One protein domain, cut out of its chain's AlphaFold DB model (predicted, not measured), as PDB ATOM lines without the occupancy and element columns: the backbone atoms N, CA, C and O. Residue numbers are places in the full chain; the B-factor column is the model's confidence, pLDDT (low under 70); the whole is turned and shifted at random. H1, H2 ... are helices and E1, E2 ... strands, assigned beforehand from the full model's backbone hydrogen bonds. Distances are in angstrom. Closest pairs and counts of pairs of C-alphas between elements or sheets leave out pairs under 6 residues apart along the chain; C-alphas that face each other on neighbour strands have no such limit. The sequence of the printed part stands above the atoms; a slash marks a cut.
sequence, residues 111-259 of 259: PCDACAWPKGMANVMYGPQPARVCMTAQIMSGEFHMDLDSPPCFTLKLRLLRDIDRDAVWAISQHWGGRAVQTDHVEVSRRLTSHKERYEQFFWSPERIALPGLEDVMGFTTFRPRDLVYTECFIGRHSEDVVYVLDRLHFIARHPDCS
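What this domain is: This is residues 111 to 259 of the 259 residues of an uncharacterized protein of Polyporus brumalis (UniProt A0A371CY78). A small closed barrel of five strands, E1 to E5, of which E1, E4 and E5 bend, forms the core, with helices H1 and H3 packed on its outside on roughly opposite sides. The short helix H2 sits away from the barrel in the stretch between E3 and H3, and the first 21 residues make a stretch with no named element. The printed part has 149 residues, with three named helices and five named strands in the order E1, E2, H1, E3, H2, H3, E4, E5. Round the ring run E1, E2, E3, E5, E4 and back to E1, mixed in direction, and the class is mixed, helices and strands. The whole is compact, with a radius of gyration of the C-alphas of 16.3 A and spans of 49 by 45 by 25 A.

Where its parts are: Residues 111 to 131 come first; within them residues 125 to 126 pair antiparallel with 129 to 130. E1, residues 132 to 145, begins at C-alpha 132 (4.643, -24.847, -6.534), measures 24.3 A and bends by 109 degrees at residue 137. E2 is residues 153 to 160, 21.4 A; H1, residues 163 to 175, 18.6 A; E3, residues 186 to 191, 16.5 A. H2 is residues 199 to 204 and H3 residues 214 to 221. E4, residues 228 to 238, 26.4 A, bends by 69 degrees at residue 235. E5, residues 241 to 253, 31.3 A, bends by 67 degrees at residue 250 and ends at C-alpha 253 (6.456, -8.517, 9.104).

How they stand to each other: E1 and E2 form an antiparallel hairpin, with N 140 and O 157 at 2.8 A. E2 and E3 are antiparallel, with N 156 and O 188 at 2.8 A. E3 and E5 are parallel, with N 246 and O 189 at 2.8 A. E5 and E4 form an antiparallel hairpin, with N 243 and O 236 at 2.8 A. E4 and E1, antiparallel, close the barrel, with N 135 and O 231 at 2.9 A. H1 is on the barrel, outside it, at a height of 9.0 A over the sheet. It lies over E5 and, only just, over E3, with 3 of its C-alphas falling on E3. It runs along the strands, at 20 degrees to E5 on the local plane; their closest C-alphas, of Ser 173 and Val 242, are 6.1 A apart. H3 is also on the barrel and outside it, at a height of 8.4 A, but only just over none of the strands, with 2 C-alphas falling on E5. The closest C-alphas of H3 and E5, of Phe 220 and Leu 249, are 7.3 A apart. H2 is not on the barrel and is apart from H1 and H3. In H1, H2 and H3 every O i to N i+4 pair is within hydrogen-bond range.

The domain as a whole: The two C-alphas farthest apart, of Asp 113 and Pro 206, are 48.8 A apart. The printed part has no cut and no long link, and ends at residue 259, the chain's last. The mean pLDDT of the printed part is 81.2; under 70 are residues 148, 180 to 182, 193 to 221 and 258 to 259.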
ATOM      1  N   PRO A 111       5.551 -21.815 -15.183       90.19
ATOM      2  CA  PRO A 111       5.574 -22.381 -16.522       90.19
ATOM      3  C   PRO A 111       4.358 -23.292 -16.737       90.19
ATOM      4  O   PRO A 111       4.489 -24.515 -16.677       90.19
ATOM      5  N   CYS A 112       3.180 -22.704 -16.982       92.31
ATOM      6  CA  CYS A 112       1.927 -23.450 -17.183       92.31
ATOM      7  C   CYS A 112       2.084 -24.589 -18.200       92.31
ATOM      8  O   CYS A 112       1.760 -25.728 -17.883       92.31
ATOM      9  N   ASP A 113       2.683 -24.303 -19.358       93.44
ATOM     10  CA  ASP A 113       2.825 -25.266 -20.461       93.44
ATOM     11  C   ASP A 113       3.819 -26.403 -20.171       93.44
ATOM     12  O   ASP A 113       3.768 -27.458 -20.800       93.44
ATOM     13  N   ALA A 114       4.741 -26.203 -19.222       92.69
ATOM     14  CA  ALA A 114       5.667 -27.245 -18.776       92.69
ATOM     15  C   ALA A 114       5.091 -28.087 -17.626       92.69
ATOM     16  O   ALA A 114       5.710 -29.066 -17.199       92.69
ATOM     17  N   CYS A 115       3.938 -27.686 -17.092       94.56
ATOM     18  CA  CYS A 115       3.229 -28.403 -16.051       94.56
ATOM     19  C   CYS A 115       2.105 -29.245 -16.660       94.56
ATOM     20  O   CYS A 115       1.537 -28.925 -17.699       94.56
ATOM     21  N   ALA A 116       1.757 -30.333 -15.986       94.81
ATOM     22  CA  ALA A 116       0.661 -31.198 -16.386       94.81
ATOM     23  C   ALA A 116      -0.212 -31.524 -15.182       94.81
ATOM     24  O   ALA A 116       0.259 -31.540 -14.046       94.81
ATOM     25  N   TRP A 117      -1.472 -31.865 -15.432       94.19
ATOM     26  CA  TRP A 117      -2.354 -32.433 -14.418       94.19
ATOM     27  C   TRP A 117      -2.674 -33.890 -14.760       94.19
ATOM     28  O   TRP A 117      -3.657 -34.162 -15.452       94.19
ATOM     29  N   PRO A 118      -1.845 -34.858 -14.323       93.12
ATOM     30  CA  PRO A 118      -2.088 -36.259 -14.623       93.12
ATOM     31  C   PRO A 118      -3.409 -36.737 -14.015       93.12
ATOM     32  O   PRO A 118      -3.784 -36.349 -12.905       93.12
ATOM     33  N   LYS A 119      -4.106 -37.628 -14.725       91.00
ATOM     34  CA  LYS A 119      -5.358 -38.221 -14.245       91.00
ATOM     35  C   LYS A 119      -5.138 -38.906 -12.892       91.00
ATOM     36  O   LYS A 119      -4.228 -39.715 -12.747       91.00
ATOM     37  N   GLY A 120      -5.999 -38.600 -11.923       87.62
ATOM     38  CA  GLY A 120      -5.944 -39.172 -10.574       87.62
ATOM     39  C   GLY A 120      -4.980 -38.470  -9.613       87.62
ATOM     40  O   GLY A 120      -4.976 -38.807  -8.434       87.62
ATOM     41  N   MET A 121      -4.202 -37.483 -10.071       90.62
ATOM     42  CA  MET A 121      -3.392 -36.652  -9.178       90.62
ATOM     43  C   MET A 121      -4.226 -35.508  -8.602       90.62
ATOM     44  O   MET A 121      -4.989 -34.855  -9.313       90.62
ATOM     45  N   ALA A 122      -4.046 -35.238  -7.309       89.75
ATOM     46  CA  ALA A 122      -4.732 -34.142  -6.626       89.75
ATOM     47  C   ALA A 122      -4.204 -32.754  -7.030       89.75
ATOM     48  O   ALA A 122      -4.931 -31.769  -6.916       89.75
ATOM     49  N   ASN A 123      -2.958 -32.692  -7.517       94.44
ATOM     50  CA  ASN A 123      -2.238 -31.457  -7.807       94.44
ATOM     51  C   ASN A 123      -1.675 -31.442  -9.232       94.44
ATOM     52  O   ASN A 123      -1.391 -32.491  -9.816       94.44
ATOM     53  N   VAL A 124      -1.441 -30.234  -9.743       94.44
ATOM     54  CA  VAL A 124      -0.618 -29.990 -10.931       94.44
ATOM     55  C   VAL A 124       0.827 -30.403 -10.639       94.44
ATOM     56  O   VAL A 124       1.356 -30.147  -9.558       94.44
ATOM     57  N   MET A 125       1.472 -31.031 -11.616       95.56
ATOM     58  CA  MET A 125       2.813 -31.599 -11.530       95.56
ATOM     59  C   MET A 125       3.764 -30.892 -12.499       95.56
ATOM     60  O   MET A 125       3.412 -30.624 -13.646       95.56
ATOM     61  N   TYR A 126       4.993 -30.647 -12.056       92.69
ATOM     62  CA  TYR A 126       6.128 -30.255 -12.886       92.69
ATOM     63  C   TYR A 126       7.150 -31.396 -12.864       92.69
ATOM     64  O   TYR A 126       7.876 -31.598 -11.885       92.69
ATOM     65  N   GLY A 127       7.154 -32.204 -13.925       91.94
ATOM     66  CA  GLY A 127       7.876 -33.476 -13.932       91.94
ATOM     67  C   GLY A 127       7.367 -34.413 -12.819       91.94
ATOM     68  O   GLY A 127       6.159 -34.636 -12.730       91.94
ATOM     69  N   PRO A 128       8.245 -34.971 -11.963       91.44
ATOM     70  CA  PRO A 128       7.847 -35.912 -10.914       91.44
ATOM     71  C   PRO A 128       7.343 -35.248  -9.621       91.44
ATOM     72  O   PRO A 128       7.038 -35.952  -8.661       91.44
ATOM     73  N   GLN A 129       7.286 -33.915  -9.547       92.62
ATOM     74  CA  GLN A 129       6.982 -33.185  -8.311       92.62
ATOM     75  C   GLN A 129       5.737 -32.305  -8.465       92.62
ATOM     76  O   GLN A 129       5.502 -31.791  -9.559       92.62
ATOM     77  N   PRO A 130       4.951 -32.084  -7.395       92.62
ATOM     78  CA  PRO A 130       3.878 -31.097  -7.418       92.62
ATOM     79  C   PRO A 130       4.421 -29.701  -7.737       92.62
ATOM     80  O   PRO A 130       5.403 -29.252  -7.138       92.62
ATOM     81  N   ALA A 131       3.784 -29.019  -8.684       91.81
ATOM     82  CA  ALA A 131       4.156 -27.671  -9.077       91.81
ATOM     83  C   ALA A 131       3.815 -26.689  -7.952       91.81
ATOM     84  O   ALA A 131       2.708 -26.710  -7.405       91.81
ATOM     85  N   ARG A 132       4.778 -25.830  -7.611       91.88
ATOM     86  CA  ARG A 132       4.643 -24.847  -6.534       91.88
ATOM     87  C   ARG A 132       4.410 -23.454  -7.092       91.88
ATOM     88  O   ARG A 132       5.013 -23.073  -8.087       91.88
ATOM     89  N   VAL A 133       3.567 -22.692  -6.414       91.81
ATOM     90  CA  VAL A 133       3.350 -21.269  -6.643       91.81
ATOM     91  C   VAL A 133       3.726 -20.533  -5.366       91.81
ATOM     92  O   VAL A 133       3.171 -20.790  -4.297       91.81
ATOM     93  N   CYS A 134       4.692 -19.634  -5.483       90.50
ATOM     94  CA  CYS A 134       5.270 -18.895  -4.374       90.50
ATOM     95  C   CYS A 134       4.826 -17.436  -4.437       90.50
ATOM     96  O   CYS A 134       5.088 -16.753  -5.424       90.50
ATOM     97  N   MET A 135       4.158 -16.950  -3.395       88.31
ATOM     98  CA  MET A 135       3.523 -15.630  -3.396       88.31
ATOM     99  C   MET A 135       3.949 -14.823  -2.179       88.31
ATOM    100  O   MET A 135       4.022 -15.346  -1.069       88.31
ATOM    101  N   THR A 136       4.171 -13.527  -2.385       86.56
ATOM    102  CA  THR A 136       4.327 -12.565  -1.292       86.56
ATOM    103  C   THR A 136       3.033 -11.773  -1.157       86.56
ATOM    104  O   THR A 136       2.568 -11.146  -2.115       86.56
ATOM    105  N   ALA A 137       2.432 -11.815   0.028       89.38
ATOM    106  CA  ALA A 137       1.088 -11.306   0.245       89.38
ATOM    107  C   ALA A 137       0.908 -10.664   1.621       89.38
ATOM    108  O   ALA A 137       1.680 -10.882   2.555       89.38
ATOM    109  N   GLN A 138      -0.162  -9.890   1.739       90.81
ATOM    110  CA  GLN A 138      -0.731  -9.462   3.005       90.81
ATOM    111  C   GLN A 138      -1.941 -10.334   3.340       90.81
ATOM    112  O   GLN A 138      -2.823 -10.527   2.503       90.81
ATOM    113  N   ILE A 139      -2.028 -10.815   4.577       92.69
ATOM    114  CA  ILE A 139      -3.216 -11.537   5.044       92.69
ATOM    115  C   ILE A 139      -4.375 -10.549   5.178       92.69
ATOM    116  O   ILE A 139      -4.262  -9.543   5.870       92.69
ATOM    117  N   MET A 140      -5.506 -10.820   4.537       93.00
ATOM    118  CA  MET A 140      -6.735 -10.039   4.702       93.00
ATOM    119  C   MET A 140      -7.608 -10.622   5.805       93.00
ATOM    120  O   MET A 140      -8.061  -9.901   6.691       93.00
ATOM    121  N   SER A 141      -7.809 -11.935   5.767       92.50
ATOM    122  CA  SER A 141      -8.533 -12.688   6.782       92.50
ATOM    123  C   SER A 141      -8.031 -14.127   6.822       92.50
ATOM    124  O   SER A 141      -7.418 -14.617   5.870       92.50
ATOM    125  N   GLY A 142      -8.286 -14.786   7.947       90.75
ATOM    126  CA  GLY A 142      -8.071 -16.210   8.120       90.75
ATOM    127  C   GLY A 142      -9.305 -16.829   8.750       90.75
ATOM    128  O   GLY A 142      -9.894 -16.250   9.664       90.75
ATOM    129  N   GLU A 143      -9.699 -17.984   8.243       88.38
ATOM    130  CA  GLU A 143     -10.862 -18.732   8.691       88.38
ATOM    131  C   GLU A 143     -10.425 -20.161   9.001       88.38
ATOM    132  O   GLU A 143      -9.683 -20.789   8.246       88.38
ATOM    133  N   PHE A 144     -10.871 -20.666  10.146       84.81
ATOM    134  CA  PHE A 144     -10.714 -22.063  10.515       84.81
ATOM    135  C   PHE A 144     -12.096 -22.699  10.528       84.81
ATOM    136  O   PHE A 144     -12.991 -22.255  11.252       84.81
ATOM    137  N   HIS A 145     -12.267 -23.724   9.707       82.56
ATOM    138  CA  HIS A 145     -13.492 -24.496   9.611       82.56
ATOM    139  C   HIS A 145     -13.229 -25.910  10.092       82.56
ATOM    140  O   HIS A 145     -12.238 -26.538   9.721       82.56
ATOM    141  N   MET A 146     -14.130 -26.411  10.922       77.81
ATOM    142  CA  MET A 146     -14.091 -27.775  11.416       77.81
ATOM    143  C   MET A 146     -15.527 -28.269  11.509       77.81
ATOM    144  O   MET A 146     -16.262 -27.865  12.410       77.81
ATOM    145  N   ASP A 147     -15.906 -29.133  10.572       74.50
ATOM    146  CA  ASP A 147     -17.213 -29.783  10.567       74.50
ATOM    147  C   ASP A 147     -17.116 -31.181  11.187       74.50
ATOM    148  O   ASP A 147     -16.039 -31.771  11.286       74.50
ATOM    149  N   LEU A 148     -18.258 -31.737  11.597       68.94
ATOM    150  CA  LEU A 148     -18.331 -33.096  12.148       68.94
ATOM    151  C   LEU A 148     -17.837 -34.153  11.147       68.94
ATOM    152  O   LEU A 148     -17.116 -35.077  11.533       68.94
ATOM    153  N   ASP A 149     -18.174 -33.969   9.869       73.88
ATOM    154  CA  ASP A 149     -17.931 -34.940   8.796       73.88
ATOM    155  C   ASP A 149     -16.786 -34.559   7.847       73.88
ATOM    156  O   ASP A 149     -16.444 -35.336   6.952       73.88
ATOM    157  N   SER A 150     -16.161 -33.395   8.052       71.62
ATOM    158  CA  SER A 150     -15.067 -32.903   7.211       71.62
ATOM    159  C   SER A 150     -13.794 -32.718   8.029       71.62
ATOM    160  O   SER A 150     -13.864 -32.255   9.169       71.62
ATOM    161  N   PRO A 151     -12.612 -33.011   7.459       75.31
ATOM    162  CA  PRO A 151     -11.363 -32.672   8.117       75.31
ATOM    163  C   PRO A 151     -11.257 -31.159   8.349       75.31
ATOM    164  O   PRO A 151     -11.763 -30.385   7.526       75.31
ATOM    165  N   PRO A 152     -10.561 -30.719   9.412       79.06
ATOM    166  CA  PRO A 152     -10.337 -29.304   9.638       79.06
ATOM    167  C   PRO A 152      -9.665 -28.641   8.432       79.06
ATOM    168  O   PRO A 152      -8.727 -29.175   7.826       79.06
ATOM    169  N   CYS A 153     -10.155 -27.457   8.090       84.88
ATOM    170  CA  CYS A 153      -9.692 -26.654   6.976       84.88
ATOM    171  C   CYS A 153      -9.303 -25.272   7.482       84.88
ATOM    172  O   CYS A 153     -10.075 -24.599   8.161       84.88
ATOM    173  N   PHE A 154      -8.103 -24.844   7.119       87.62
ATOM    174  CA  PHE A 154      -7.649 -23.485   7.340       87.62
ATOM    175  C   PHE A 154      -7.613 -22.752   6.005       87.62
ATOM    176  O   PHE A 154      -6.965 -23.225   5.072       87.62
ATOM    177  N   THR A 155      -8.289 -21.613   5.918       91.12
ATOM    178  CA  THR A 155      -8.388 -20.794   4.708       91.12
ATOM    179  C   THR A 155      -7.845 -19.403   4.996       91.12
ATOM    180  O   THR A 155      -8.213 -18.782   5.990       91.12
ATOM    181  N   LEU A 156      -6.985 -18.890   4.121       92.81
ATOM    182  CA  LEU A 156      -6.500 -17.515   4.159       92.81
ATOM    183  C   LEU A 156      -6.930 -16.776   2.906       92.81
ATOM    184  O   LEU A 156      -6.732 -17.264   1.794       92.81
ATOM    185  N   LYS A 157      -7.414 -15.549   3.093       94.44
ATOM    186  CA  LYS A 157      -7.563 -14.582   2.006       94.44
ATOM    187  C   LYS A 157      -6.321 -13.711   1.969       94.44
ATOM    188  O   LYS A 157      -5.996 -13.045   2.954       94.44
ATOM    189  N   LEU A 158      -5.613 -13.730   0.848       93.50
ATOM    190  CA  LEU A 158      -4.318 -13.085   0.677       93.50
ATOM    191  C   LEU A 158      -4.406 -11.984  -0.370       93.50
ATOM    192  O   LEU A 158      -4.694 -12.256  -1.529       93.50
ATOM    193  N   ARG A 159      -4.080 -10.748  -0.001       92.44
ATOM    194  CA  ARG A 159      -3.858  -9.674  -0.970       92.44
ATOM    195  C   ARG A 159      -2.431  -9.761  -1.487       92.44
ATOM    196  O   ARG A 159      -1.490  -9.526  -0.728       92.44
ATOM    197  N   LEU A 160      -2.265 -10.073  -2.768       88.38
ATOM    198  CA  LEU A 160      -0.941 -10.073  -3.390       88.38
ATOM    199  C   LEU A 160      -0.387  -8.650  -3.428       88.38
ATOM    200  O   LEU A 160      -1.104  -7.706  -3.762       88.38
ATOM    201  N   LEU A 161       0.892  -8.503  -3.082       81.56
ATOM    202  CA  LEU A 161       1.541  -7.188  -3.031       81.56
ATOM    203  C   LEU A 161       1.924  -6.667  -4.421       81.56
ATOM    204  O   LEU A 161       2.164  -5.475  -4.581       81.56
ATOM    205  N   ARG A 162       1.984  -7.560  -5.414       78.31
ATOM    206  CA  ARG A 162       2.311  -7.254  -6.806       78.31
ATOM    207  C   ARG A 162       1.058  -7.357  -7.666       78.31
ATOM    208  O   ARG A 162       0.472  -8.433  -7.751       78.31
ATOM    209  N   ASP A 163       0.695  -6.288  -8.370       78.31
ATOM    210  CA  ASP A 163      -0.429  -6.339  -9.317       78.31
ATOM    211  C   ASP A 163      -0.153  -7.325 -10.465       78.31
ATOM    212  O   ASP A 163      -1.028  -8.103 -10.832       78.31
ATOM    213  N   ILE A 164       1.094  -7.397 -10.941       82.38
ATOM    214  CA  ILE A 164       1.493  -8.355 -11.984       82.38
ATOM    215  C   ILE A 164       1.305  -9.821 -11.549       82.38
ATOM    216  O   ILE A 164       0.982 -10.676 -12.372       82.38
ATOM    217  N   ASP A 165       1.443 -10.128 -10.255       86.19
ATOM    218  CA  ASP A 165       1.144 -11.471  -9.752       86.19
ATOM    219  C   ASP A 165      -0.350 -11.748  -9.706       86.19
ATOM    220  O   ASP A 165      -0.746 -12.896  -9.874       86.19
ATOM    221  N   ARG A 166      -1.177 -10.728  -9.453       86.12
ATOM    222  CA  ARG A 166      -2.634 -10.878  -9.435       86.12
ATOM    223  C   ARG A 166      -3.125 -11.313 -10.809       86.12
ATOM    224  O   ARG A 166      -3.856 -12.297 -10.910       86.12
ATOM    225  N   ASP A 167      -2.652 -10.636 -11.850       87.75
ATOM    226  CA  ASP A 167      -2.970 -10.984 -13.234       87.75
ATOM    227  C   ASP A 167      -2.442 -12.379 -13.595       87.75
ATOM    228  O   ASP A 167      -3.142 -13.169 -14.230       87.75
ATOM    229  N   ALA A 168      -1.238 -12.726 -13.131       89.88
ATOM    230  CA  ALA A 168      -0.655 -14.038 -13.377       89.88
ATOM    231  C   ALA A 168      -1.390 -15.175 -12.644       89.88
ATOM    232  O   ALA A 168      -1.646 -16.214 -13.243       89.88
ATOM    233  N   VAL A 169      -1.788 -14.993 -11.382       91.00
ATOM    234  CA  VAL A 169      -2.608 -15.965 -10.634       91.00
ATOM    235  C   VAL A 169      -3.944 -16.193 -11.333       91.00
ATOM    236  O   VAL A 169      -4.383 -17.336 -11.495       91.00
ATOM    237  N   TRP A 170      -4.567 -15.116 -11.810       89.69
ATOM    238  CA  TRP A 170      -5.788 -15.219 -12.591       89.69
ATOM    239  C   TRP A 170      -5.565 -16.011 -13.890       89.69
ATOM    240  O   TRP A 170      -6.313 -16.952 -14.164       89.69
ATOM    241  N   ALA A 171      -4.496 -15.719 -14.638       91.12
ATOM    242  CA  ALA A 171      -4.139 -16.446 -15.858       91.12
ATOM    243  C   ALA A 171      -3.846 -17.938 -15.605       91.12
ATOM    244  O   ALA A 171      -4.320 -18.792 -16.356       91.12
ATOM    245  N   ILE A 172      -3.131 -18.270 -14.523       92.06
ATOM    246  CA  ILE A 172      -2.877 -19.655 -14.092       92.06
ATOM    247  C   ILE A 172      -4.198 -20.378 -13.815       92.06
ATOM    248  O   ILE A 172      -4.398 -21.508 -14.264       92.06
ATOM    249  N   SER A 173      -5.116 -19.726 -13.099       90.38
ATOM    250  CA  SER A 173      -6.424 -20.301 -12.773       90.38
ATOM    251  C   SER A 173      -7.248 -20.561 -14.037       90.38
ATOM    252  O   SER A 173      -7.839 -21.632 -14.171       90.38
ATOM    253  N   GLN A 174      -7.240 -19.626 -14.996       90.19
ATOM    254  CA  GLN A 174      -7.914 -19.789 -16.289       90.19
ATOM    255  C   GLN A 174      -7.332 -20.932 -17.121       90.19
ATOM    256  O   GLN A 174      -8.092 -21.708 -17.696       90.19
ATOM    257  N   HIS A 175      -6.006 -21.076 -17.147       92.12
ATOM    258  CA  HIS A 175      -5.333 -22.128 -17.909       92.12
ATOM    259  C   HIS A 175      -5.825 -23.536 -17.524       92.12
ATOM    260  O   HIS A 175      -6.006 -24.387 -18.390       92.12
ATOM    261  N   TRP A 176      -6.112 -23.771 -16.239       90.62
ATOM    262  CA  TRP A 176      -6.578 -25.070 -15.730       90.62
ATOM    263  C   TRP A 176      -8.103 -25.181 -15.552       90.62
ATOM    264  O   TRP A 176      -8.579 -26.169 -14.978       90.62
ATOM    265  N   GLY A 177      -8.860 -24.206 -16.071       85.44
ATOM    266  CA  GLY A 177     -10.325 -24.207 -16.094       85.44
ATOM    267  C   GLY A 177     -11.003 -23.763 -14.795       85.44
ATOM    268  O   GLY A 177     -12.166 -24.088 -14.584       85.44
ATOM    269  N   GLY A 178     -10.303 -23.045 -13.912       83.06
ATOM    270  CA  GLY A 178     -10.889 -22.507 -12.685       83.06
ATOM    271  C   GLY A 178     -11.893 -21.383 -12.954       83.06
ATOM    272  O   GLY A 178     -11.781 -20.647 -13.942       83.06
ATOM    273  N   ARG A 179     -12.868 -21.208 -12.050       77.44
ATOM    274  CA  ARG A 179     -13.804 -20.078 -12.114       77.44
ATOM    275  C   ARG A 179     -13.052 -18.746 -12.151       77.44
ATOM    276  O   ARG A 179     -12.254 -18.428 -11.274       77.44
ATOM    277  N   ALA A 180     -13.338 -17.958 -13.184       57.50
ATOM    278  CA  ALA A 180     -12.759 -16.640 -13.403       57.50
ATOM    279  C   ALA A 180     -13.332 -15.617 -12.414       57.50
ATOM    280  O   ALA A 180     -14.190 -14.816 -12.778       57.50
ATOM    281  N   VAL A 181     -12.880 -15.625 -11.161       62.22
ATOM    282  CA  VAL A 181     -13.195 -14.534 -10.233       62.22
ATOM    283  C   VAL A 181     -11.973 -13.630 -10.145       62.22
ATOM    284  O   VAL A 181     -11.074 -13.856  -9.338       62.22
ATOM    285  N   GLN A 182     -11.916 -12.617 -11.016       68.31
ATOM    286  CA  GLN A 182     -10.884 -11.586 -10.924       68.31
ATOM    287  C   GLN A 182     -11.119 -10.799  -9.630       68.31
ATOM    288  O   GLN A 182     -12.019  -9.968  -9.532       68.31
ATOM    289  N   THR A 183     -10.341 -11.132  -8.609       75.38
ATOM    290  CA  THR A 183     -10.407 -10.549  -7.268       75.38
ATOM    291  C   THR A 183      -9.080  -9.886  -6.939       75.38
ATOM    292  O   THR A 183      -8.047 -10.178  -7.539       75.38
ATOM    293  N   ASP A 184      -9.101  -8.953  -5.988       82.00
ATOM    294  CA  ASP A 184      -7.890  -8.317  -5.459       82.00
ATOM    295  C   ASP A 184      -7.088  -9.239  -4.523       82.00
ATOM    296  O   ASP A 184      -6.034  -8.848  -4.011       82.00
ATOM    297  N   HIS A 185      -7.585 -10.457  -4.302       89.50
ATOM    298  CA  HIS A 185      -7.064 -11.425  -3.357       89.50
ATOM    299  C   HIS A 185      -7.066 -12.842  -3.928       89.50
ATOM    300  O   HIS A 185      -7.735 -13.145  -4.908       89.50
ATOM    301  N   VAL A 186      -6.304 -13.713  -3.281       91.88
ATOM    302  CA  VAL A 186      -6.222 -15.141  -3.568       91.88
ATOM    303  C   VAL A 186      -6.624 -15.882  -2.310       91.88
ATOM    304  O   VAL A 186      -6.140 -15.569  -1.221       91.88
ATOM    305  N   GLU A 187      -7.503 -16.864  -2.455       92.94
ATOM    306  CA  GLU A 187      -7.821 -17.779  -1.369       92.94
ATOM    307  C   GLU A 187      -6.882 -18.980  -1.426       92.94
ATOM    308  O   GLU A 187      -6.804 -19.688  -2.434       92.94
ATOM    309  N   VAL A 188      -6.153 -19.197  -0.335       93.56
ATOM    310  CA  VAL A 188      -5.306 -20.375  -0.151       93.56
ATOM    311  C   VAL A 188      -5.854 -21.184   1.010       93.56
ATOM    312  O   VAL A 188      -6.307 -20.619   2.005       93.56
ATOM    313  N   SER A 189      -5.828 -22.509   0.907       91.81
ATOM    314  CA  SER A 189      -6.371 -23.365   1.963       91.81
ATOM    315  C   SER A 189      -5.506 -24.583   2.236       91.81
ATOM    316  O   SER A 189      -4.887 -25.139   1.334       91.81
ATOM    317  N   ARG A 190      -5.466 -25.022   3.493       89.62
ATOM    318  CA  ARG A 190      -4.847 -26.283   3.903       89.62
ATOM    319  C   ARG A 190      -5.893 -27.129   4.607       89.62
ATOM    320  O   ARG A 190      -6.475 -26.704   5.602       89.62
ATOM    321  N   ARG A 191      -6.104 -28.339   4.090       85.50
ATOM    322  CA  ARG A 191      -6.906 -29.376   4.745       85.50
ATOM    323  C   ARG A 191      -5.992 -30.345   5.454       85.50
ATOM    324  O   ARG A 191      -4.971 -30.749   4.897       85.50
ATOM    325  N   LEU A 192      -6.366 -30.722   6.664       77.25
ATOM    326  CA  LEU A 192      -5.635 -31.737   7.403       77.25
ATOM    327  C   LEU A 192      -6.057 -33.113   6.892       77.25
ATOM    328  O   LEU A 192      -7.238 -33.397   6.722       77.25
ATOM    329  N   THR A 193      -5.080 -33.938   6.532       66.88
ATOM    330  CA  THR A 193      -5.299 -35.219   5.841       66.88
ATOM    331  C   THR A 193      -5.213 -36.423   6.776       66.88
ATOM    332  O   THR A 193      -5.317 -37.560   6.318       66.88
ATOM    333  N   SER A 194      -4.999 -36.219   8.078       56.06
ATOM    334  CA  SER A 194      -4.741 -37.321   9.001       56.06
ATOM    335  C   SER A 194      -6.023 -38.124   9.282       56.06
ATOM    336  O   SER A 194      -7.085 -37.583   9.585       56.06
ATOM    337  N   HIS A 195      -5.918 -39.454   9.182       47.72
ATOM    338  CA  HIS A 195      -7.002 -40.437   9.352       47.72
ATOM    339  C   HIS A 195      -7.669 -40.451  10.753       47.72
ATOM    340  O   HIS A 195      -8.481 -41.336  11.025       47.72
ATOM    341  N   LYS A 196      -7.330 -39.514  11.651       48.91
ATOM    342  CA  LYS A 196      -7.772 -39.458  13.058       48.91
ATOM    343  C   LYS A 196      -8.536 -38.173  13.434       48.91
ATOM    344  O   LYS A 196      -8.568 -37.805  14.606       48.91
ATOM    345  N   GLU A 197      -9.105 -37.450  12.471       56.25
ATOM    346  CA  GLU A 197      -9.509 -36.047  12.681       56.25
ATOM    347  C   GLU A 197     -10.941 -35.732  12.234       56.25
ATOM    348  O   GLU A 197     -11.197 -34.746  11.549       56.25
ATOM    349  N   ARG A 198     -11.913 -36.542  12.662       56.81
ATOM    350  CA  ARG A 198     -13.283 -36.015  12.803       56.81
ATOM    351  C   ARG A 198     -13.350 -35.134  14.049       56.81
ATOM    352  O   ARG A 198     -12.609 -35.383  15.003       56.81
ATOM    353  N   TYR A 199     -14.255 -34.154  14.072       58.84
ATOM    354  CA  TYR A 199     -14.486 -33.252  15.216       58.84
ATOM    355  C   TYR A 199     -14.462 -33.981  16.573       58.84
ATOM    356  O   TYR A 199     -13.811 -33.544  17.521       58.84
ATOM    357  N   GLU A 200     -15.122 -35.140  16.652       59.06
ATOM    358  CA  GLU A 200     -15.194 -35.954  17.866       59.06
ATOM    359  C   GLU A 200     -13.820 -36.461  18.321       59.06
ATOM    360  O   GLU A 200     -13.495 -36.432  19.505       59.06
ATOM    361  N   GLN A 201     -12.973 -36.880  17.385       59.34
ATOM    362  CA  GLN A 201     -11.633 -37.376  17.688       59.34
ATOM    363  C   GLN A 201     -10.683 -36.229  18.046       59.34
ATOM    364  O   GLN A 201      -9.862 -36.384  18.946       59.34
ATOM    365  N   PHE A 202     -10.847 -35.058  17.424       59.47
ATOM    366  CA  PHE A 202     -10.083 -33.859  17.767       59.47
ATOM    367  C   PHE A 202     -10.398 -33.358  19.190       59.47
ATOM    368  O   PHE A 202      -9.489 -33.038  19.953       59.47
ATOM    369  N   PHE A 203     -11.678 -33.325  19.584       58.19
ATOM    370  CA  PHE A 203     -12.101 -32.733  20.860       58.19
ATOM    371  C   PHE A 203     -12.035 -33.707  22.054       58.19
ATOM    372  O   PHE A 203     -11.763 -33.296  23.192       58.19
ATOM    373  N   TRP A 204     -12.270 -35.002  21.815       58.22
ATOM    374  CA  TRP A 204     -12.318 -36.029  22.864       58.22
ATOM    375  C   TRP A 204     -11.046 -36.875  22.980       58.22
ATOM    376  O   TRP A 204     -10.959 -37.678  23.910       58.22
ATOM    377  N   SER A 205     -10.042 -36.694  22.110       52.81
ATOM    378  CA  SER A 205      -8.760 -37.387  22.277       52.81
ATOM    379  C   SER A 205      -8.101 -36.974  23.602       52.81
ATOM    380  O   SER A 205      -7.928 -35.779  23.842       52.81
ATOM    381  N   PRO A 206      -7.717 -37.919  24.478       53.25
ATOM    382  CA  PRO A 206      -6.974 -37.624  25.704       53.25
ATOM    383  C   PRO A 206      -5.531 -37.156  25.429       53.25
ATOM    384  O   PRO A 206      -4.904 -36.567  26.306       53.25
ATOM    385  N   GLU A 207      -5.020 -37.330  24.204       55.38
ATOM    386  CA  GLU A 207      -3.695 -36.879  23.736       55.38
ATOM    387  C   GLU A 207      -3.735 -35.425  23.212       55.38
ATOM    388  O   GLU A 207      -3.152 -35.098  22.180       55.38
ATOM    389  N   ARG A 208      -4.451 -34.543  23.927       48.25
ATOM    390  CA  ARG A 208      -4.933 -33.202  23.508       48.25
ATOM    391  C   ARG A 208      -3.914 -32.193  22.950       48.25
ATOM    392  O   ARG A 208      -4.317 -31.082  22.625       48.25
ATOM    393  N   ILE A 209      -2.619 -32.490  22.894       50.31
ATOM    394  CA  ILE A 209      -1.587 -31.461  22.670       50.31
ATOM    395  C   ILE A 209      -0.530 -31.870  21.629       50.31
ATOM    396  O   ILE A 209       0.209 -31.014  21.159       50.31
ATOM    397  N   ALA A 210      -0.471 -33.136  21.206       50.97
ATOM    398  CA  ALA A 210       0.657 -33.632  20.407       50.97
ATOM    399  C   ALA A 210       0.239 -34.429  19.164       50.97
ATOM    400  O   ALA A 210       0.941 -35.360  18.769       50.97
ATOM    401  N   LEU A 211      -0.896 -34.094  18.536       54.72
ATOM    402  CA  LEU A 211      -1.182 -34.644  17.209       54.72
ATOM    403  C   LEU A 211      -0.076 -34.173  16.245       54.72
ATOM    404  O   LEU A 211       0.140 -32.963  16.126       54.72
ATOM    405  N   PRO A 212       0.644 -35.088  15.569       52.44
ATOM    406  CA  PRO A 212       1.643 -34.711  14.577       52.44
ATOM    407  C   PRO A 212       0.995 -33.819  13.511       52.44
ATOM    408  O   PRO A 212       0.022 -34.223  12.882       52.44
ATOM    409  N   GLY A 213       1.510 -32.601  13.332       56.09
ATOM    410  CA  GLY A 213       0.940 -31.600  12.421       56.09
ATOM    411  C   GLY A 213       0.051 -30.541  13.085       56.09
ATOM    412  O   GLY A 213      -0.232 -29.527  12.454       56.09
ATOM    413  N   LEU A 214      -0.325 -30.686  14.364       58.34
ATOM    414  CA  LEU A 214      -1.010 -29.619  15.109       58.34
ATOM    415  C   LEU A 214      -0.104 -28.394  15.302       58.34
ATOM    416  O   LEU A 214      -0.588 -27.270  15.305       58.34
ATOM    417  N   GLU A 215       1.209 -28.595  15.424       60.97
ATOM    418  CA  GLU A 215       2.193 -27.505  15.474       60.97
ATOM    419  C   GLU A 215       2.199 -26.689  14.177       60.97
ATOM    420  O   GLU A 215       2.223 -25.459  14.234       60.97
ATOM    421  N   ASP A 216       2.075 -27.353  13.020       59.47
ATOM    422  CA  ASP A 216       1.915 -26.669  11.734       59.47
ATOM    423  C   ASP A 216       0.615 -25.852  11.734       59.47
ATOM    424  O   ASP A 216       0.628 -24.678  11.373       59.47
ATOM    425  N   VAL A 217      -0.493 -26.444  12.204       59.00
ATOM    426  CA  VAL A 217      -1.818 -25.799  12.311       59.00
ATOM    427  C   VAL A 217      -1.789 -24.579  13.226       59.00
ATOM    428  O   VAL A 217      -2.255 -23.508  12.843       59.00
ATOM    429  N   MET A 218      -1.220 -24.718  14.423       56.28
ATOM    430  CA  MET A 218      -1.061 -23.611  15.363       56.28
ATOM    431  C   MET A 218      -0.111 -22.547  14.821       56.28
ATOM    432  O   MET A 218      -0.311 -21.368  15.086       56.28
ATOM    433  N   GLY A 219       0.873 -22.930  14.002       63.34
ATOM    434  CA  GLY A 219       1.675 -21.984  13.236       63.34
ATOM    435  C   GLY A 219       0.783 -21.024  12.452       63.34
ATOM    436  O   GLY A 219       0.921 -19.810  12.595       63.34
ATOM    437  N   PHE A 220      -0.206 -21.547  11.723       66.06
ATOM    438  CA  PHE A 220      -1.134 -20.739  10.930       66.06
ATOM    439  C   PHE A 220      -2.089 -19.861  11.762       66.06
ATOM    440  O   PHE A 220      -2.463 -18.779  11.309       66.06
ATOM    441  N   THR A 221      -2.443 -20.253  12.991       69.44
ATOM    442  CA  THR A 221      -3.317 -19.438  13.861       69.44
ATOM    443  C   THR A 221      -2.603 -18.254  14.519       69.44
ATOM    444  O   THR A 221      -3.259 -17.354  15.042       69.44
ATOM    445  N   THR A 222      -1.265 -18.200  14.477       80.69
ATOM    446  CA  THR A 222      -0.490 -17.059  15.013       80.69
ATOM    447  C   THR A 222      -0.481 -15.828  14.104       80.69
ATOM    448  O   THR A 222      -0.087 -14.734  14.540       80.69
ATOM    449  N   PHE A 223      -0.905 -15.995  12.853       85.56
ATOM    450  CA  PHE A 223      -0.946 -14.931  11.864       85.56
ATOM    451  C   PHE A 223      -2.195 -14.069  12.034       85.56
ATOM    452  O   PHE A 223      -3.290 -14.560  12.304       85.56
ATOM    453  N   ARG A 224      -2.025 -12.757  11.877       88.94
ATOM    454  CA  ARG A 224      -3.092 -11.764  12.026       88.94
ATOM    455  C   ARG A 224      -3.432 -11.147  10.668       88.94
ATOM    456  O   ARG A 224      -2.560 -11.076   9.797       88.94
ATOM    457  N   PRO A 225      -4.666 -10.646  10.476       91.38
ATOM    458  CA  PRO A 225      -4.947  -9.723   9.386       91.38
ATOM    459  C   PRO A 225      -3.878  -8.628   9.324       91.38
ATOM    460  O   PRO A 225      -3.429  -8.138  10.354       91.38
ATOM    461  N   ARG A 226      -3.493  -8.244   8.111       88.69
ATOM    462  CA  ARG A 226      -2.451  -7.274   7.749       88.69
ATOM    463  C   ARG A 226      -1.003  -7.734   7.947       88.69
ATOM    464  O   ARG A 226      -0.114  -7.002   7.506       88.69
ATOM    465  N   ASP A 227      -0.749  -8.920   8.512       89.19
ATOM    466  CA  ASP A 227       0.596  -9.509   8.520       89.19
ATOM    467  C   ASP A 227       1.084  -9.734   7.076       89.19
ATOM    468  O   ASP A 227       0.323 -10.149   6.194       89.19
ATOM    469  N   LEU A 228       2.365  -9.449   6.842       88.00
ATOM    470  CA  LEU A 228       3.047  -9.744   5.587       88.00
ATOM    471  C   LEU A 228       3.668 -11.122   5.651       88.00
ATOM    472  O   LEU A 228       4.388 -11.459   6.599       88.00
ATOM    473  N   VAL A 229       3.413 -11.892   4.606       88.88
ATOM    474  CA  VAL A 229       3.769 -13.297   4.537       88.88
ATOM    475  C   VAL A 229       4.303 -13.674   3.168       88.88
ATOM    476  O   VAL A 229       3.963 -13.076   2.149       88.88
ATOM    477  N   TYR A 230       5.132 -14.708   3.170       88.06
ATOM    478  CA  TYR A 230       5.490 -15.463   1.984       88.06
ATOM    479  C   TYR A 230       4.827 -16.832   2.071       88.06
ATOM    480  O   TYR A 230       4.916 -17.509   3.098       88.06
ATOM    481  N   THR A 231       4.131 -17.227   1.013       90.06
ATOM    482  CA  THR A 231       3.346 -18.459   0.971       90.06
ATOM    483  C   THR A 231       3.858 -19.361  -0.133       90.06
ATOM    484  O   THR A 231       4.025 -18.907  -1.265       90.06
ATOM    485  N   GLU A 232       4.020 -20.642   0.167       91.88
ATOM    486  CA  GLU A 232       4.238 -21.686  -0.830       91.88
ATOM    487  C   GLU A 232       2.944 -22.484  -0.960       91.88
ATOM    488  O   GLU A 232       2.420 -22.989   0.035       91.88
ATOM    489  N   CYS A 233       2.412 -22.566  -2.176       94.31
ATOM    490  CA  CYS A 233       1.165 -23.262  -2.468       94.31
ATOM    491  C   CYS A 233       1.358 -24.281  -3.589       94.31
ATOM    492  O   CYS A 233       2.178 -24.085  -4.480       94.31
ATOM    493  N   PHE A 234       0.556 -25.337  -3.588       95.00
ATOM    494  CA  PHE A 234       0.342 -26.187  -4.754       95.00
ATOM    495  C   PHE A 234      -0.927 -25.757  -5.484       95.00
ATOM    496  O   PHE A 234      -1.840 -25.194  -4.881       95.00
ATOM    497  N   ILE A 235      -1.006 -26.054  -6.778       94.31
ATOM    498  CA  ILE A 235      -2.250 -25.907  -7.538       94.31
ATOM    499  C   ILE A 235      -2.989 -27.241  -7.456       94.31
ATOM    500  O   ILE A 235      -2.487 -28.250  -7.953       94.31
ATOM    501  N   GLY A 236      -4.153 -27.244  -6.812       93.19
ATOM    502  CA  GLY A 236      -5.002 -28.419  -6.626       93.19
ATOM    503  C   GLY A 236      -6.421 -28.186  -7.134       93.19
ATOM    504  O   GLY A 236      -6.760 -27.091  -7.585       93.19
ATOM    505  N   ARG A 237      -7.257 -29.230  -7.102       89.50
ATOM    506  CA  ARG A 237      -8.680 -29.147  -7.473       89.50
ATOM    507  C   ARG A 237      -9.560 -29.424  -6.273       89.50
ATOM    508  O   ARG A 237      -9.327 -30.375  -5.529       89.50
ATOM    509  N   HIS A 238     -10.616 -28.636  -6.141       85.31
ATOM    510  CA  HIS A 238     -11.681 -28.884  -5.190       85.31
ATOM    511  C   HIS A 238     -13.034 -28.582  -5.833       85.31
ATOM    512  O   HIS A 238     -13.260 -27.462  -6.276       85.31
ATOM    513  N   SER A 239     -13.939 -29.565  -5.865       83.25
ATOM    514  CA  SER A 239     -15.281 -29.409  -6.456       83.25
ATOM    515  C   SER A 239     -15.255 -28.828  -7.880       83.25
ATOM    516  O   SER A 239     -16.020 -27.919  -8.186       83.25
ATOM    517  N   GLU A 240     -14.361 -29.347  -8.728       80.31
ATOM    518  CA  GLU A 240     -14.085 -28.885 -10.106       80.31
ATOM    519  C   GLU A 240     -13.417 -27.503 -10.238       80.31
ATOM    520  O   GLU A 240     -12.986 -27.144 -11.331       80.31
ATOM    521  N   ASP A 241     -13.228 -26.761  -9.145       87.56
ATOM    522  CA  ASP A 241     -12.511 -25.487  -9.160       87.56
ATOM    523  C   ASP A 241     -11.014 -25.663  -8.888       87.56
ATOM    524  O   ASP A 241     -10.582 -26.531  -8.122       87.56
ATOM    525  N   VAL A 242     -10.211 -24.802  -9.517       90.38
ATOM    526  CA  VAL A 242      -8.780 -24.673  -9.231       90.38
ATOM    527  C   VAL A 242      -8.622 -23.949  -7.899       90.38
ATOM    528  O   VAL A 242      -9.147 -22.854  -7.715       90.38
ATOM    529  N   VAL A 243      -7.887 -24.563  -6.977       92.31
ATOM    530  CA  VAL A 243      -7.603 -24.018  -5.649       92.31
ATOM    531  C   VAL A 243      -6.104 -23.973  -5.394       92.31
ATOM    532  O   VAL A 243      -5.341 -24.805  -5.887       92.31
ATOM    533  N   TYR A 244      -5.685 -23.019  -4.570       94.38
ATOM    534  CA  TYR A 244      -4.316 -22.936  -4.082       94.38
ATOM    535  C   TYR A 244      -4.222 -23.646  -2.733       94.38
ATOM    536  O   TYR A 244      -4.756 -23.185  -1.723       94.38
ATOM    537  N   VAL A 245      -3.568 -24.804  -2.721       93.88
ATOM    538  CA  VAL A 245      -3.376 -25.608  -1.515       93.88
ATOM    539  C   VAL A 245      -2.141 -25.102  -0.785       93.88
ATOM    540  O   VAL A 245      -1.028 -25.228  -1.289       93.88
ATOM    541  N   LEU A 246      -2.326 -24.524   0.396       92.75
ATOM    542  CA  LEU A 246      -1.254 -23.952   1.202       92.75
ATOM    543  C   LEU A 246      -0.338 -25.062   1.748       92.75
ATOM    544  O   LEU A 246      -0.779 -25.911   2.523       92.75
ATOM    545  N   ASP A 247       0.941 -25.032   1.364       90.69
ATOM    546  CA  ASP A 247       2.000 -25.921   1.868       90.69
ATOM    547  C   ASP A 247       2.677 -25.260   3.075       90.69
ATOM    548  O   ASP A 247       2.622 -25.760   4.204       90.69
ATOM    549  N   ARG A 248       3.241 -24.064   2.853       87.62
ATOM    550  CA  ARG A 248       4.015 -23.321   3.854       87.62
ATOM    551  C   ARG A 248       3.621 -21.858   3.917       87.62
ATOM    552  O   ARG A 248       3.306 -21.235   2.905       87.62
ATOM    553  N   LEU A 249       3.713 -21.306   5.121       87.94
ATOM    554  CA  LEU A 249       3.486 -19.897   5.397       87.94
ATOM    555  C   LEU A 249       4.625 -19.352   6.251       87.94
ATOM    556  O   LEU A 249       4.898 -19.843   7.344       87.94
ATOM    557  N   HIS A 250       5.284 -18.318   5.745       86.06
ATOM    558  CA  HIS A 250       6.441 -17.702   6.367       86.06
ATOM    559  C   HIS A 250       6.113 -16.265   6.750       86.06
ATOM    560  O   HIS A 250       5.730 -15.455   5.908       86.06
ATOM    561  N   PHE A 251       6.292 -15.938   8.026       86.19
ATOM    562  CA  PHE A 251       6.132 -14.577   8.523       86.19
ATOM    563  C   PHE A 251       7.263 -13.669   8.030       86.19
ATOM    564  O   PHE A 251       8.442 -13.989   8.200       86.19
ATOM    565  N   ILE A 252       6.901 -12.507   7.483       83.88
ATOM    566  CA  ILE A 252       7.850 -11.468   7.072       83.88
ATOM    567  C   ILE A 252       7.817 -10.304   8.068       83.88
ATOM    568  O   ILE A 252       8.858  -9.945   8.626       83.88
ATOM    569  N   ALA A 253       6.635  -9.717   8.288       84.31
ATOM    570  CA  ALA A 253       6.456  -8.517   9.104       84.31
ATOM    571  C   ALA A 253       5.025  -8.395   9.653       84.31
ATOM    572  O   ALA A 253       4.081  -8.893   9.043       84.31
ATOM    573  N   ARG A 254       4.867  -7.691  10.781       86.00
ATOM    574  CA  ARG A 254       3.571  -7.444  11.434       86.00
ATOM    575  C   ARG A 254       3.184  -5.981  11.315       86.00
ATOM    576  O   ARG A 254       3.997  -5.115  11.626       86.00
ATOM    577  N   HIS A 255       1.941  -5.724  10.922       81.88
ATOM    578  CA  HIS A 255       1.407  -4.366  10.891       81.88
ATOM    579  C   HIS A 255       1.310  -3.797  12.323       81.88
ATOM    580  O   HIS A 255       0.850  -4.512  13.217       81.88
ATOM    581  N   PRO A 256       1.716  -2.536  12.576       78.00
ATOM    582  CA  PRO A 256       1.731  -1.952  13.924       78.00
ATOM    583  C   PRO A 256       0.346  -1.923  14.584       78.00
ATOM    584  O   PRO A 256       0.226  -2.252  15.761       78.00
ATOM    585  N   ASP A 257      -0.705  -1.640  13.810       78.06
ATOM    586  CA  ASP A 257      -2.107  -1.663  14.271       78.06
ATOM    587  C   ASP A 257      -2.591  -3.040  14.764       78.06
ATOM    588  O   ASP A 257      -3.699  -3.162  15.278       78.06
ATOM    589  N   CYS A 258      -1.796  -4.092  14.568       67.62
ATOM    590  CA  CYS A 258      -2.115  -5.454  14.975       67.62
ATOM    591  C   CYS A 258      -1.368  -5.863  16.248       67.62
ATOM    592  O   CYS A 258      -1.207  -7.067  16.457       67.62
ATOM    593  N   SER A 259      -0.867  -4.912  17.046       59.62
ATOM    594  CA  SER A 259      -0.208  -5.164  18.339       59.62
ATOM    595  C   SER A 259      -1.202  -5.323  19.484       59.62
ATOM    596  O   SER A 259      -2.147  -4.516  19.588       59.62
TER     597      SER A 259